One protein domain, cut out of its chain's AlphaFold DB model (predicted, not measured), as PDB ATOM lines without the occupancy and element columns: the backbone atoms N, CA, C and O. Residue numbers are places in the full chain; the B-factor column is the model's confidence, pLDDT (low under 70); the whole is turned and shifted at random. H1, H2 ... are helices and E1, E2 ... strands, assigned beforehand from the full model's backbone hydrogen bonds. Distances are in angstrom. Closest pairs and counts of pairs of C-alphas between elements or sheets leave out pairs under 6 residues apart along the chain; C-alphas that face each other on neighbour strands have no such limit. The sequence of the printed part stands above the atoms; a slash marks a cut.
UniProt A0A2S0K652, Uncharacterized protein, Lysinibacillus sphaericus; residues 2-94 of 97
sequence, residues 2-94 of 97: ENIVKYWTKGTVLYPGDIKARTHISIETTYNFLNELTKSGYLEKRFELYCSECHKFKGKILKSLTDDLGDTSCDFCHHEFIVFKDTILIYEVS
ATOM      1  N   GLU A   2     -13.945  51.227  28.588       62.28
ATOM      2  CA  GLU A   2     -13.614  52.548  29.165       62.28
ATOM      3  C   GLU A   2     -14.811  53.301  29.778       62.28
ATOM      4  O   GLU A   2     -14.713  53.835  30.879       62.28
ATOM      5  N   ASN A   3     -15.980  53.256  29.131       72.88
ATOM      6  CA  ASN A   3     -17.173  53.961  29.613       72.88
ATOM      7  C   ASN A   3     -17.750  53.436  30.938       72.88
ATOM      8  O   ASN A   3     -18.397  54.208  31.641       72.88
ATOM      9  N   ILE A   4     -17.547  52.158  31.287       80.12
ATOM     10  CA  ILE A   4     -18.065  51.609  32.552       80.12
ATOM     11  C   ILE A   4     -17.090  51.843  33.707       80.12
ATOM     12  O   ILE A   4     -17.518  52.183  34.803       80.12
ATOM     13  N   VAL A   5     -15.783  51.734  33.443       83.56
ATOM     14  CA  VAL A   5     -14.739  51.863  34.471       83.56
ATOM     15  C   VAL A   5     -14.515  53.309  34.906       83.56
ATOM     16  O   VAL A   5     -14.033  53.545  36.006       83.56
ATOM     17  N   LYS A   6     -14.922  54.288  34.086       86.12
ATOM     18  CA  LYS A   6     -14.839  55.722  34.403       86.12
ATOM     19  C   LYS A   6     -15.477  56.089  35.750       86.12
ATOM     20  O   LYS A   6     -15.041  57.042  36.386       86.12
ATOM     21  N   TYR A   7     -16.508  55.357  36.166       86.44
ATOM     22  CA  TYR A   7     -17.250  55.628  37.400       86.44
ATOM     23  C   TYR A   7     -16.834  54.725  38.567       86.44
ATOM     24  O   TYR A   7     -17.469  54.751  39.615       86.44
ATOM     25  N   TRP A   8     -15.795  53.904  38.399       92.75
ATOM     26  CA  TRP A   8     -15.330  52.984  39.433       92.75
ATOM     27  C   TRP A   8     -14.403  53.712  40.398       92.75
ATOM     28  O   TRP A   8     -13.185  53.725  40.234       92.75
ATOM     29  N   THR A   9     -14.992  54.331  41.417       94.44
ATOM     30  CA  THR A   9     -14.264  54.925  42.545       94.44
ATOM     31  C   THR A   9     -14.193  53.953  43.716       94.44
ATOM     32  O   THR A   9     -15.010  53.035  43.807       94.44
ATOM     33  N   LYS A  10     -13.253  54.152  44.647       96.06
ATOM     34  CA  LYS A  10     -13.166  53.340  45.873       96.06
ATOM     35  C   LYS A  10     -14.534  53.230  46.567       96.06
ATOM     36  O   LYS A  10     -15.215  54.238  46.738       96.06
ATOM     37  N   GLY A  11     -14.923  52.012  46.937       95.69
ATOM     38  CA  GLY A  11     -16.227  51.682  47.522       95.69
ATOM     39  C   GLY A  11     -17.348  51.416  46.509       95.69
ATOM     40  O   GLY A  11     -18.439  51.030  46.917       95.69
ATOM     41  N   THR A  12     -17.116  51.584  45.202       96.12
ATOM     42  CA  THR A  12     -18.121  51.234  44.182       96.12
ATOM     43  C   THR A  12     -18.378  49.732  44.204       96.12
ATOM     44  O   THR A  12     -17.437  48.947  44.069       96.12
ATOM     45  N   VAL A  13     -19.647  49.342  44.328       96.69
ATOM     46  CA  VAL A  13     -20.089  47.947  44.230       96.69
ATOM     47  C   VAL A  13     -20.345  47.596  42.769       96.69
ATOM     48  O   VAL A  13     -21.039  48.310  42.045       96.69
ATOM     49  N   LEU A  14     -19.774  46.480  42.336       96.81
ATOM     50  CA  LEU A  14     -19.808  45.991  40.972       96.81
ATOM     51  C   LEU A  14     -20.553  44.660  40.917       96.81
ATOM     52  O   LEU A  14     -20.154  43.669  41.536       96.81
ATOM     53  N   TYR A  15     -21.602  44.640  40.103       96.25
ATOM     54  CA  TYR A  15     -22.397  43.453  39.828       96.25
ATOM     55  C   TYR A  15     -21.924  42.809  38.519       96.25
ATOM     56  O   TYR A  15     -22.004  43.458  37.470       96.25
ATOM     57  N   PRO A  16     -21.500  41.528  38.517       96.44
ATOM     58  CA  PRO A  16     -21.126  40.831  37.283       96.44
ATOM     59  C   PRO A  16     -22.231  40.872  36.216       96.44
ATOM     60  O   PRO A  16     -21.958  41.050  35.030       96.44
ATOM     61  N   GLY A  17     -23.497  40.776  36.637       95.12
ATOM     62  CA  GLY A  17     -24.650  40.878  35.741       95.12
ATOM     63  C   GLY A  17     -24.775  42.237  35.039       95.12
ATOM     64  O   GLY A  17     -25.046  42.266  33.839       95.12
ATOM     65  N   ASP A  18     -24.526  43.344  35.747       94.75
ATOM     66  CA  ASP A  18     -24.572  44.700  35.176       94.75
ATOM     67  C   ASP A  18     -23.432  44.918  34.170       94.75
ATOM     68  O   ASP A  18     -23.656  45.410  33.063       94.75
ATOM     69  N   ILE A  19     -22.222  44.447  34.491       95.25
ATOM     70  CA  ILE A  19     -21.074  44.511  33.575       95.25
ATOM     71  C   ILE A  19     -21.365  43.724  32.297       95.25
ATOM     72  O   ILE A  19     -21.194  44.262  31.199       95.25
ATOM     73  N   LYS A  20     -21.864  42.486  32.422       95.31
ATOM     74  CA  LYS A  20     -22.309  41.680  31.278       95.31
ATOM     75  C   LYS A  20     -23.340  42.435  30.438       95.31
ATOM     76  O   LYS A  20     -23.193  42.499  29.221       95.31
ATOM     77  N   ALA A  21     -24.363  43.015  31.065       94.19
ATOM     78  CA  ALA A  21     -25.433  43.719  30.358       94.19
ATOM     79  C   ALA A  21     -24.922  44.949  29.587       94.19
ATOM     80  O   ALA A  21     -25.327  45.172  28.451       94.19
ATOM     81  N   ARG A  22     -23.998  45.724  30.166       92.69
ATOM     82  CA  ARG A  22     -23.462  46.946  29.537       92.69
ATOM     83  C   ARG A  22     -22.414  46.677  28.463       92.69
ATOM     84  O   ARG A  22     -22.261  47.475  27.544       92.69
ATOM     85  N   THR A  23     -21.653  45.594  28.595       92.06
ATOM     86  CA  THR A  23     -20.518  45.292  27.706       92.06
ATOM     87  C   THR A  23     -20.819  44.216  26.671       92.06
ATOM     88  O   THR A  23     -20.060  44.093  25.715       92.06
ATOM     89  N   HIS A  24     -21.915  43.471  26.834       93.06
ATOM     90  CA  HIS A  24     -22.322  42.356  25.974       93.06
ATOM     91  C   HIS A  24     -21.293  41.210  25.889       93.06
ATOM     92  O   HIS A  24     -21.358  40.388  24.978       93.06
ATOM     93  N   ILE A  25     -20.360  41.120  26.843       94.25
ATOM     94  CA  ILE A  25     -19.439  39.980  26.964       94.25
ATOM     95  C   ILE A  25     -20.101  38.830  27.734       94.25
ATOM     96  O   ILE A  25     -21.095  39.018  28.441       94.25
ATOM     97  N   SER A  26     -19.549  37.621  27.621       97.12
ATOM     98  CA  SER A  26     -20.075  36.472  28.359       97.12
ATOM     99  C   SER A  26     -19.899  36.648  29.874       97.12
ATOM    100  O   SER A  26     -19.033  37.390  30.355       97.12
ATOM    101  N   ILE A  27     -20.723  35.943  30.652       96.44
ATOM    102  CA  ILE A  27     -20.589  35.962  32.113       96.44
ATOM    103  C   ILE A  27     -19.243  35.368  32.558       96.44
ATOM    104  O   ILE A  27     -18.635  35.869  33.497       96.44
ATOM    105  N   GLU A  28     -18.735  34.367  31.837       97.69
ATOM    106  CA  GLU A  28     -17.418  33.772  32.078       97.69
ATOM    107  C   GLU A  28     -16.296  34.797  31.869       97.69
ATOM    108  O   GLU A  28     -15.473  35.003  32.759       97.69
ATOM    109  N   THR A  29     -16.305  35.518  30.741       97.38
ATOM    110  CA  THR A  29     -15.333  36.589  30.477       97.38
ATOM    111  C   THR A  29     -15.422  37.691  31.531       97.38
ATOM    112  O   THR A  29     -14.393  38.204  31.968       97.38
ATOM    113  N   THR A  30     -16.634  38.015  31.989       97.25
ATOM    114  CA  THR A  30     -16.849  38.987  33.071       97.25
ATOM    115  C   THR A  30     -16.178  38.536  34.371       97.25
ATOM    116  O   THR A  30     -15.425  39.303  34.967       97.25
ATOM    117  N   TYR A  31     -16.396  37.287  34.799       97.50
ATOM    118  CA  TYR A  31     -15.763  36.751  36.008       97.50
ATOM    119  C   TYR A  31     -14.245  36.642  35.879       97.50
ATOM    120  O   TYR A  31     -13.537  36.971  36.829       97.50
ATOM    121  N   ASN A  32     -13.734  36.236  34.714       97.50
ATOM    122  CA  ASN A  32     -12.295  36.185  34.462       97.50
ATOM    123  C   ASN A  32     -11.668  37.574  34.615       97.50
ATOM    124  O   ASN A  32     -10.710  37.737  35.365       97.50
ATOM    125  N   PHE A  33     -12.268  38.597  34.003       95.62
ATOM    126  CA  PHE A  33     -11.818  39.981  34.133       95.62
ATOM    127  C   PHE A  33     -11.824  40.479  35.589       95.62
ATOM    128  O   PHE A  33     -10.818  40.998  36.074       95.62
ATOM    129  N   LEU A  34     -12.928  40.280  36.316       96.75
ATOM    130  CA  LEU A  34     -13.045  40.701  37.718       96.75
ATOM    131  C   LEU A  34     -12.058  39.957  38.631       96.75
ATOM    132  O   LEU A  34     -11.500  40.551  39.557       96.75
ATOM    133  N   ASN A  35     -11.795  38.677  38.360       97.06
ATOM    134  CA  ASN A  35     -10.798  37.897  39.089       97.06
ATOM    135  C   ASN A  35      -9.375  38.423  38.859       97.06
ATOM    136  O   ASN A  35      -8.620  38.521  39.825       97.06
ATOM    137  N   GLU A  36      -9.008  38.813  37.636       97.00
ATOM    138  CA  GLU A  36      -7.690  39.408  37.364       97.00
ATOM    139  C   GLU A  36      -7.507  40.762  38.068       97.00
ATOM    140  O   GLU A  36      -6.458  41.023  38.668       97.00
ATOM    141  N   LEU A  37      -8.550  41.597  38.106       95.62
ATOM    142  CA  LEU A  37      -8.528  42.845  38.876       95.62
ATOM    143  C   LEU A  37      -8.443  42.605  40.389       95.62
ATOM    144  O   LEU A  37      -7.756  43.349  41.091       95.62
ATOM    145  N   THR A  38      -9.098  41.552  40.885       97.00
ATOM    146  CA  THR A  38      -9.012  41.135  42.292       97.00
ATOM    147  C   THR A  38      -7.591  40.691  42.643       97.00
ATOM    148  O   THR A  38      -7.029  41.158  43.629       97.00
ATOM    149  N   LYS A  39      -6.959  39.848  41.809       97.19
ATOM    150  CA  LYS A  39      -5.556  39.420  41.989       97.19
ATOM    151  C   LYS A  39      -4.580  40.597  41.963       97.19
ATOM    152  O   LYS A  39      -3.610  40.611  42.710       97.19
ATOM    153  N   SER A  40      -4.868  41.598  41.137       95.69
ATOM    154  CA  SER A  40      -4.091  42.839  41.048       95.69
ATOM    155  C   SER A  40      -4.395  43.830  42.186       95.69
ATOM    156  O   SER A  40      -3.808  44.912  42.248       95.69
ATOM    157  N   GLY A  41      -5.319  43.489  43.089       95.69
ATOM    158  CA  GLY A  41      -5.672  44.273  44.269       95.69
ATOM    159  C   GLY A  41      -6.499  45.528  43.991       95.69
ATOM    160  O   GLY A  41      -6.474  46.431  44.818       95.69
ATOM    161  N   TYR A  42      -7.174  45.640  42.843       96.44
ATOM    162  CA  TYR A  42      -8.098  46.753  42.551       96.44
ATOM    163  C   TYR A  42      -9.508  46.507  43.084       96.44
ATOM    164  O   TYR A  42     -10.244  47.454  43.358       96.44
ATOM    165  N   LEU A  43      -9.882  45.233  43.206       97.69
ATOM    166  CA  LEU A  43     -11.186  44.799  43.685       97.69
ATOM    167  C   LEU A  43     -11.023  43.874  44.886       97.69
ATOM    168  O   LEU A  43     -10.064  43.108  44.971       97.69
ATOM    169  N   GLU A  44     -12.016  43.889  45.759       97.88
ATOM    170  CA  GLU A  44     -12.224  42.862  46.770       97.88
ATOM    171  C   GLU A  44     -13.538  42.129  46.504       97.88
ATOM    172  O   GLU A  44     -14.519  42.725  46.056       97.88
ATOM    173  N   LYS A  45     -13.566  40.827  46.798       97.56
ATOM    174  CA  LYS A  45     -14.811  40.056  46.772       97.56
ATOM    175  C   LYS A  45     -15.700  40.471  47.944       97.56
ATOM    176  O   LYS A  45     -15.215  40.736  49.049       97.56
ATOM    177  N   ARG A  46     -16.999  40.498  47.680       97.56
ATOM    178  CA  ARG A  46     -18.075  40.743  48.639       97.56
ATOM    179  C   ARG A  46     -19.238  39.805  48.331       97.56
ATOM    180  O   ARG A  46     -19.319  39.247  47.237       97.56
ATOM    181  N   PHE A  47     -20.149  39.658  49.280       96.75
ATOM    182  CA  PHE A  47     -21.329  38.817  49.118       96.75
ATOM    183  C   PHE A  47     -22.568  39.610  49.492       96.75
ATOM    184  O   PHE A  47     -22.648  40.116  50.603       96.75
ATOM    185  N   GLU A  48     -23.527  39.745  48.586       96.31
ATOM    186  CA  GLU A  48     -24.792  40.405  48.908       96.31
ATOM    187  C   GLU A  48     -25.858  39.370  49.249       96.31
ATOM    188  O   GLU A  48     -26.027  38.399  48.507       96.31
ATOM    189  N   LEU A  49     -26.581  39.586  50.352       95.12
ATOM    190  CA  LEU A  49     -27.710  38.745  50.737       95.12
ATOM    191  C   LEU A  49     -28.852  38.861  49.726       95.12
ATOM    192  O   LEU A  49     -29.422  39.936  49.493       95.12
ATOM    193  N   TYR A  50     -29.217  37.709  49.184       95.38
ATOM    194  CA  TYR A  50     -30.212  37.534  48.143       95.38
ATOM    195  C   TYR A  50     -31.038  36.289  48.457       95.38
ATOM    196  O   TYR A  50     -30.498  35.195  48.543       95.38
ATOM    197  N   CYS A  51     -32.349  36.436  48.610       95.44
ATOM    198  CA  CYS A  51     -33.225  35.303  48.884       95.44
ATOM    199  C   CYS A  51     -33.422  34.462  47.625       95.44
ATOM    200  O   CYS A  51     -34.027  34.927  46.659       95.44
ATOM    201  N   SER A  52     -32.958  33.216  47.654       95.12
ATOM    202  CA  SER A  52     -33.123  32.268  46.552       95.12
ATOM    203  C   SER A  52     -34.573  31.812  46.347       95.12
ATOM    204  O   SER A  52     -34.920  31.445  45.230       95.12
ATOM    205  N   GLU A  53     -35.429  31.927  47.370       96.25
ATOM    206  CA  GLU A  53     -36.851  31.550  47.304       96.25
ATOM    207  C   GLU A  53     -37.730  32.608  46.618       96.25
ATOM    208  O   GLU A  53     -38.566  32.285  45.778       96.25
ATOM    209  N   CYS A  54     -37.567  33.891  46.965       96.25
ATOM    210  CA  CYS A  54     -38.403  34.976  46.421       96.25
ATOM    211  C   CYS A  54     -37.658  35.939  45.486       96.25
ATOM    212  O   CYS A  54     -38.248  36.896  44.977       96.25
ATOM    213  N   HIS A  55     -36.367  35.696  45.254       95.06
ATOM    214  CA  HIS A  55     -35.497  36.467  44.367       95.06
ATOM    215  C   HIS A  55     -35.374  37.959  44.735       95.06
ATOM    216  O   HIS A  55     -35.212  38.814  43.860       95.06
ATOM    217  N   LYS A  56     -35.458  38.285  46.032       95.38
ATOM    218  CA  LYS A  56     -35.319  39.649  46.569       95.38
ATOM    219  C   LYS A  56     -33.990  39.843  47.291       95.38
ATOM    220  O   LYS A  56     -33.505  38.945  47.974       95.38
ATOM    221  N   PHE A  57     -33.439  41.047  47.180       92.94
ATOM    222  CA  PHE A  57     -32.242  41.467  47.905       92.94
ATOM    223  C   PHE A  57     -32.610  42.007  49.288       92.94
ATOM    224  O   PHE A  57     -33.534  42.812  49.392       92.94
ATOM    225  N   LYS A  58     -31.860  41.614  50.329       89.62
ATOM    226  CA  LYS A  58     -31.939  42.258  51.660       89.62
ATOM    227  C   LYS A  58     -31.129  43.567  51.697       89.62
ATOM    228  O   LYS A  58     -31.262  44.356  52.622       89.62
ATOM    229  N   GLY A  59     -30.247  43.787  50.713       88.12
ATOM    230  CA  GLY A  59     -29.363  44.957  50.630       88.12
ATOM    231  C   GLY A  59     -28.172  44.927  51.596       88.12
ATOM    232  O   GLY A  59     -27.416  45.893  51.686       88.12
ATOM    233  N   LYS A  60     -27.980  43.823  52.331       92.50
ATOM    234  CA  LYS A  60     -26.833  43.628  53.223       92.50
ATOM    235  C   LYS A  60     -25.664  43.015  52.454       92.50
ATOM    236  O   LYS A  60     -25.801  41.941  51.871       92.50
ATOM    237  N   ILE A  61     -24.514  43.685  52.514       95.25
ATOM    238  CA  ILE A  61     -23.253  43.239  51.915       95.25
ATOM    239  C   ILE A  61     -22.319  42.714  53.010       95.25
ATOM    240  O   ILE A  61     -22.075  43.386  54.012       95.25
ATOM    241  N   LEU A  62     -21.789  41.516  52.794       95.25
ATOM    242  CA  LEU A  62     -20.863  40.795  53.657       95.25
ATOM    243  C   LEU A  62     -19.454  40.835  53.054       95.25
ATOM    244  O   LEU A  62     -19.269  40.726  51.836       95.25
ATOM    245  N   LYS A  63     -18.445  40.950  53.913       95.06
ATOM    246  CA  LYS A  63     -17.028  40.803  53.556       95.06
ATOM    247  C   LYS A  63     -16.642  39.335  53.427       95.06
ATOM    248  O   LYS A  63     -15.835  38.993  52.565       95.06
ATOM    249  N   SER A  64     -17.221  38.471  54.257       93.56
ATOM    250  CA  SER A  64     -17.007  37.025  54.227       93.56
ATOM    251  C   SER A  64     -18.312  36.256  54.424       93.56
ATOM    252  O   SER A  64     -19.278  36.777  54.971       93.56
ATOM    253  N   LEU A  65     -18.330  34.982  54.021       90.50
ATOM    254  CA  LEU A  65     -19.473  34.087  54.255       90.50
ATOM    255  C   LEU A  65     -19.642  33.696  55.737       90.50
ATOM    256  O   LEU A  65     -20.619  33.049  56.090       90.50
ATOM    257  N   THR A  66     -18.685  34.060  56.593       90.81
ATOM    258  CA  THR A  66     -18.733  33.845  58.048       90.81
ATOM    259  C   THR A  66     -19.121  35.103  58.822       90.81
ATOM    260  O   THR A  66     -19.127  35.078  60.050       90.81
ATOM    261  N   ASP A  67     -19.404  36.209  58.130       90.56
ATOM    262  CA  ASP A  67     -19.852  37.439  58.777       90.56
ATOM    263  C   ASP A  67     -21.213  37.224  59.451       90.56
ATOM    264  O   ASP A  67     -22.078  36.518  58.931       90.56
ATOM    265  N   ASP A  68     -21.420  37.884  60.590       87.94
ATOM    266  CA  ASP A  68     -22.696  37.842  61.295       87.94
ATOM    267  C   ASP A  68     -23.819  38.449  60.434       87.94
ATOM    268  O   ASP A  68     -23.800  39.630  60.054       87.94
ATOM    269  N   LEU A  69     -24.826  37.629  60.125       84.38
ATOM    270  CA  LEU A  69     -25.996  38.040  59.357       84.38
ATOM    271  C   LEU A  69     -26.952  38.910  60.178       84.38
ATOM    272  O   LEU A  69     -27.690  39.699  59.581       84.38
ATOM    273  N   GLY A  70     -26.879  38.881  61.509       86.25
ATOM    274  CA  GLY A  70     -27.885  39.492  62.369       86.25
ATOM    275  C   GLY A  70     -29.228  38.794  62.170       86.25
ATOM    276  O   GLY A  70     -29.352  37.606  62.447       86.25
ATOM    277  N   ASP A  71     -30.226  39.517  61.662       87.19
ATOM    278  CA  ASP A  71     -31.500  38.911  61.271       87.19
ATOM    279  C   ASP A  71     -31.318  37.976  60.064       87.19
ATOM    280  O   ASP A  71     -31.003  38.405  58.947       87.19
ATOM    281  N   THR A  72     -31.528  36.688  60.321       88.31
ATOM    282  CA  THR A  72     -31.379  35.597  59.361       88.31
ATOM    283  C   THR A  72     -32.629  35.369  58.519       88.31
ATOM    284  O   THR A  72     -32.619  34.468  57.691       88.31
ATOM    285  N   SER A  73     -33.692  36.160  58.664       93.00
ATOM    286  CA  SER A  73     -34.929  35.977  57.902       93.00
ATOM    287  C   SER A  73     -35.049  36.936  56.715       93.00
ATOM    288  O   SER A  73     -34.581  38.076  56.736       93.00
ATOM    289  N   CYS A  74     -35.673  36.472  55.634       93.62
ATOM    290  CA  CYS A  74     -36.038  37.318  54.508       93.62
ATOM    291  C   CYS A  74     -37.215  38.231  54.877       93.62
ATOM    292  O   CYS A  74     -38.271  37.749  55.286       93.62
ATOM    293  N   ASP A  75     -37.081  39.530  54.606       93.88
ATOM    294  CA  ASP A  75     -38.103  40.541  54.928       93.88
ATOM    295  C   ASP A  75     -39.406  40.387  54.117       93.88
ATOM    296  O   ASP A  75     -40.407  41.035  54.415       93.88
ATOM    297  N   PHE A  76     -39.397  39.555  53.067       94.75
ATOM    298  CA  PHE A  76     -40.497  39.430  52.104       94.75
ATOM    299  C   PHE A  76     -41.251  38.102  52.189       94.75
ATOM    300  O   PHE A  76     -42.465  38.081  52.006       94.75
ATOM    301  N   CYS A  77     -40.542  36.991  52.412       95.88
ATOM    302  CA  CYS A  77     -41.140  35.651  52.456       95.88
ATOM    303  C   CYS A  77     -40.813  34.873  53.737       95.88
ATOM    304  O   CYS A  77     -41.210  33.718  53.848       95.88
ATOM    305  N   HIS A  78     -40.090  35.486  54.682       95.25
ATOM    306  CA  HIS A  78     -39.689  34.888  55.961       95.25
ATOM    307  C   HIS A  78     -38.850  33.605  55.855       95.25
ATOM    308  O   HIS A  78     -38.654  32.916  56.853       95.25
ATOM    309  N   HIS A  79     -38.315  33.303  54.668       94.69
ATOM    310  CA  HIS A  79     -37.306  32.263  54.478       94.69
ATOM    311  C   HIS A  79     -36.080  32.536  55.349       94.69
ATOM    312  O   HIS A  79     -35.587  33.665  55.378       94.69
ATOM    313  N   GLU A  80     -35.582  31.507  56.026       95.31
ATOM    314  CA  GLU A  80     -34.348  31.583  56.802       95.31
ATOM    315  C   GLU A  80     -33.138  31.436  55.875       95.31
ATOM    316  O   GLU A  80     -32.970  30.430  55.185       95.31
ATOM    317  N   PHE A  81     -32.282  32.451  55.856       93.31
ATOM    318  CA  PHE A  81     -31.136  32.525  54.974       93.31
ATOM    319  C   PHE A  81     -30.113  31.428  55.253       93.31
ATOM    320  O   PHE A  81     -29.530  31.324  56.333       93.31
ATOM    321  N   ILE A  82     -29.789  30.689  54.200       92.00
ATOM    322  CA  ILE A  82     -28.654  29.782  54.133       92.00
ATOM    323  C   ILE A  82     -27.562  30.512  53.356       92.00
ATOM    324  O   ILE A  82     -27.598  30.535  52.131       92.00
ATOM    325  N   VAL A  83     -26.563  31.079  54.042       87.94
ATOM    326  CA  VAL A  83     -25.551  31.991  53.455       87.94
ATOM    327  C   VAL A  83     -24.998  31.523  52.104       87.94
ATOM    328  O   VAL A  83     -24.948  32.294  51.152       87.94
ATOM    329  N   PHE A  84     -24.607  30.252  51.986       87.44
ATOM    330  CA  PHE A  84     -24.034  29.708  50.748       87.44
ATOM    331  C   PHE A  84     -25.006  29.665  49.560       87.44
ATOM    332  O   PHE A  84     -24.559  29.643  48.416       87.44
ATOM    333  N   LYS A  85     -26.312  29.598  49.822       91.56
ATOM    334  CA  LYS A  85     -27.372  29.584  48.802       91.56
ATOM    335  C   LYS A  85     -27.963  30.968  48.575       91.56
ATOM    336  O   LYS A  85     -28.318  31.307  47.453       91.56
ATOM    337  N   ASP A  86     -28.052  31.748  49.643       95.00
ATOM    338  CA  ASP A  86     -28.756  33.020  49.696       95.00
ATOM    339  C   ASP A  86     -27.806  34.224  49.675       95.00
ATOM    340  O   ASP A  86     -28.050  35.274  50.275       95.00
ATOM    341  N   THR A  87     -26.686  34.070  48.975       94.94
ATOM    342  CA  THR A  87     -25.791  35.172  48.646       94.94
ATOM    343  C   THR A  87     -25.423  35.141  47.177       94.94
ATOM    344  O   THR A  87     -25.367  34.086  46.543       94.94
ATOM    345  N   ILE A  88     -25.125  36.316  46.633       95.38
ATOM    346  CA  ILE A  88     -24.484  36.440  45.328       95.38
ATOM    347  C   ILE A  88     -23.090  37.042  45.473       95.38
ATOM    348  O   ILE A  88     -22.856  37.921  46.303       95.38
ATOM    349  N   LEU A  89     -22.160  36.574  44.640       96.56
ATOM    350  CA  LEU A  89     -20.817  37.140  44.562       96.56
ATOM    351  C   LEU A  89     -20.859  38.482  43.824       96.56
ATOM    352  O   LEU A  89     -21.226  38.554  42.649       96.56
ATOM    353  N   ILE A  90     -20.410  39.524  44.512       97.56
ATOM    354  CA  ILE A  90     -20.205  40.875  43.987       97.56
ATOM    355  C   ILE A  90     -18.771  41.322  44.287       97.56
ATOM    356  O   ILE A  90     -17.997  40.622  44.948       97.56
ATOM    357  N   TYR A  91     -18.396  42.486  43.770       98.00
ATOM    358  CA  TYR A  91     -17.061  43.044  43.952       98.00
ATOM    359  C   TYR A  91     -17.159  44.484  44.438       98.00
ATOM    360  O   TYR A  91     -18.093  45.196  44.089       98.00
ATOM    361  N   GLU A  92     -16.186  44.925  45.220       97.75
ATOM    362  CA  GLU A  92     -16.071  46.304  45.689       97.75
ATOM    363  C   GLU A  92     -14.711  46.859  45.271       97.75
ATOM    364  O   GLU A  92     -13.688  46.187  45.418       97.75
ATOM    365  N   VAL A  93     -14.683  48.077  44.734       97.44
ATOM    366  CA  VAL A  93     -13.431  48.744  44.351       97.44
ATOM    367  C   VAL A  93     -12.646  49.107  45.612       97.44
ATOM    368  O   VAL A  93     -13.061  49.977  46.378       97.44
ATOM    369  N   SER A  94     -11.492  48.477  45.826       94.75
ATOM    370  CA  SER A  94     -10.654  48.697  47.013       94.75
ATOM    371  C   SER A  94      -9.693  49.877  46.843       94.75
ATOM    372  O   SER A  94      -9.416  50.610  47.800       94.75
TER     373      SER A  94
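AT A GLANCE: This is residues 2 to 94 of the 97 residues of an uncharacterized protein of Lysinibacillus sphaericus (UniProt A0A2S0K652). What is the picture? A strongly twisted three-stranded sheet makes the middle, with three helices towards one end and the loop of residues 63 to 86 reaching the other. What builds it? The 93 residues include H1, H2, H3, E1, E2 and E3 in that order, a mixed class with under half in named elements; the antiparallel sheet runs E2 E1 E3. How large? It is compact, radius of gyration 14.2 A, spanning 41 by 25 by 21 A.

HOW THE PARTS SIT: How do the helices stand? H1, residues 2 to 5, is close to but not clearly touching H2, residues 16 to 23: C-alphas 4 and 22, the closest, are 7.7 A apart. H2 touches H3, residues 27 to 39, with closest C-alphas 20 and 27 at 6.0 A. In H2 and H3 every O i to N i+4 pair is within hydrogen-bond range; H1 is too short for one. How do the strands pair? E1, residues 43 to 50, pairs with E3, residues 87 to 93, N 44 to O 92 at 2.9 A, and forms a hairpin with E2, residues 57 to 62, N 62 to O 47 at 2.7 A. H3 is on the sheet, height 10.1 A, over E1 and E3.

IN THESE COORDINATES: Where does it begin? C-alpha 2 of H1 is at (-13.614, 52.548, 29.165). Where does it end? E3 ends at C-alpha 93, (-13.431, 48.744, 44.351); E1 is 20.8 A long, E3 18.9 A and H3 18.3 A.

THE WHOLE: Is it cut? The printed part has no cut, and the E2 to E3 link is long. Where is confidence low? Only residue 2 has pLDDT under 70.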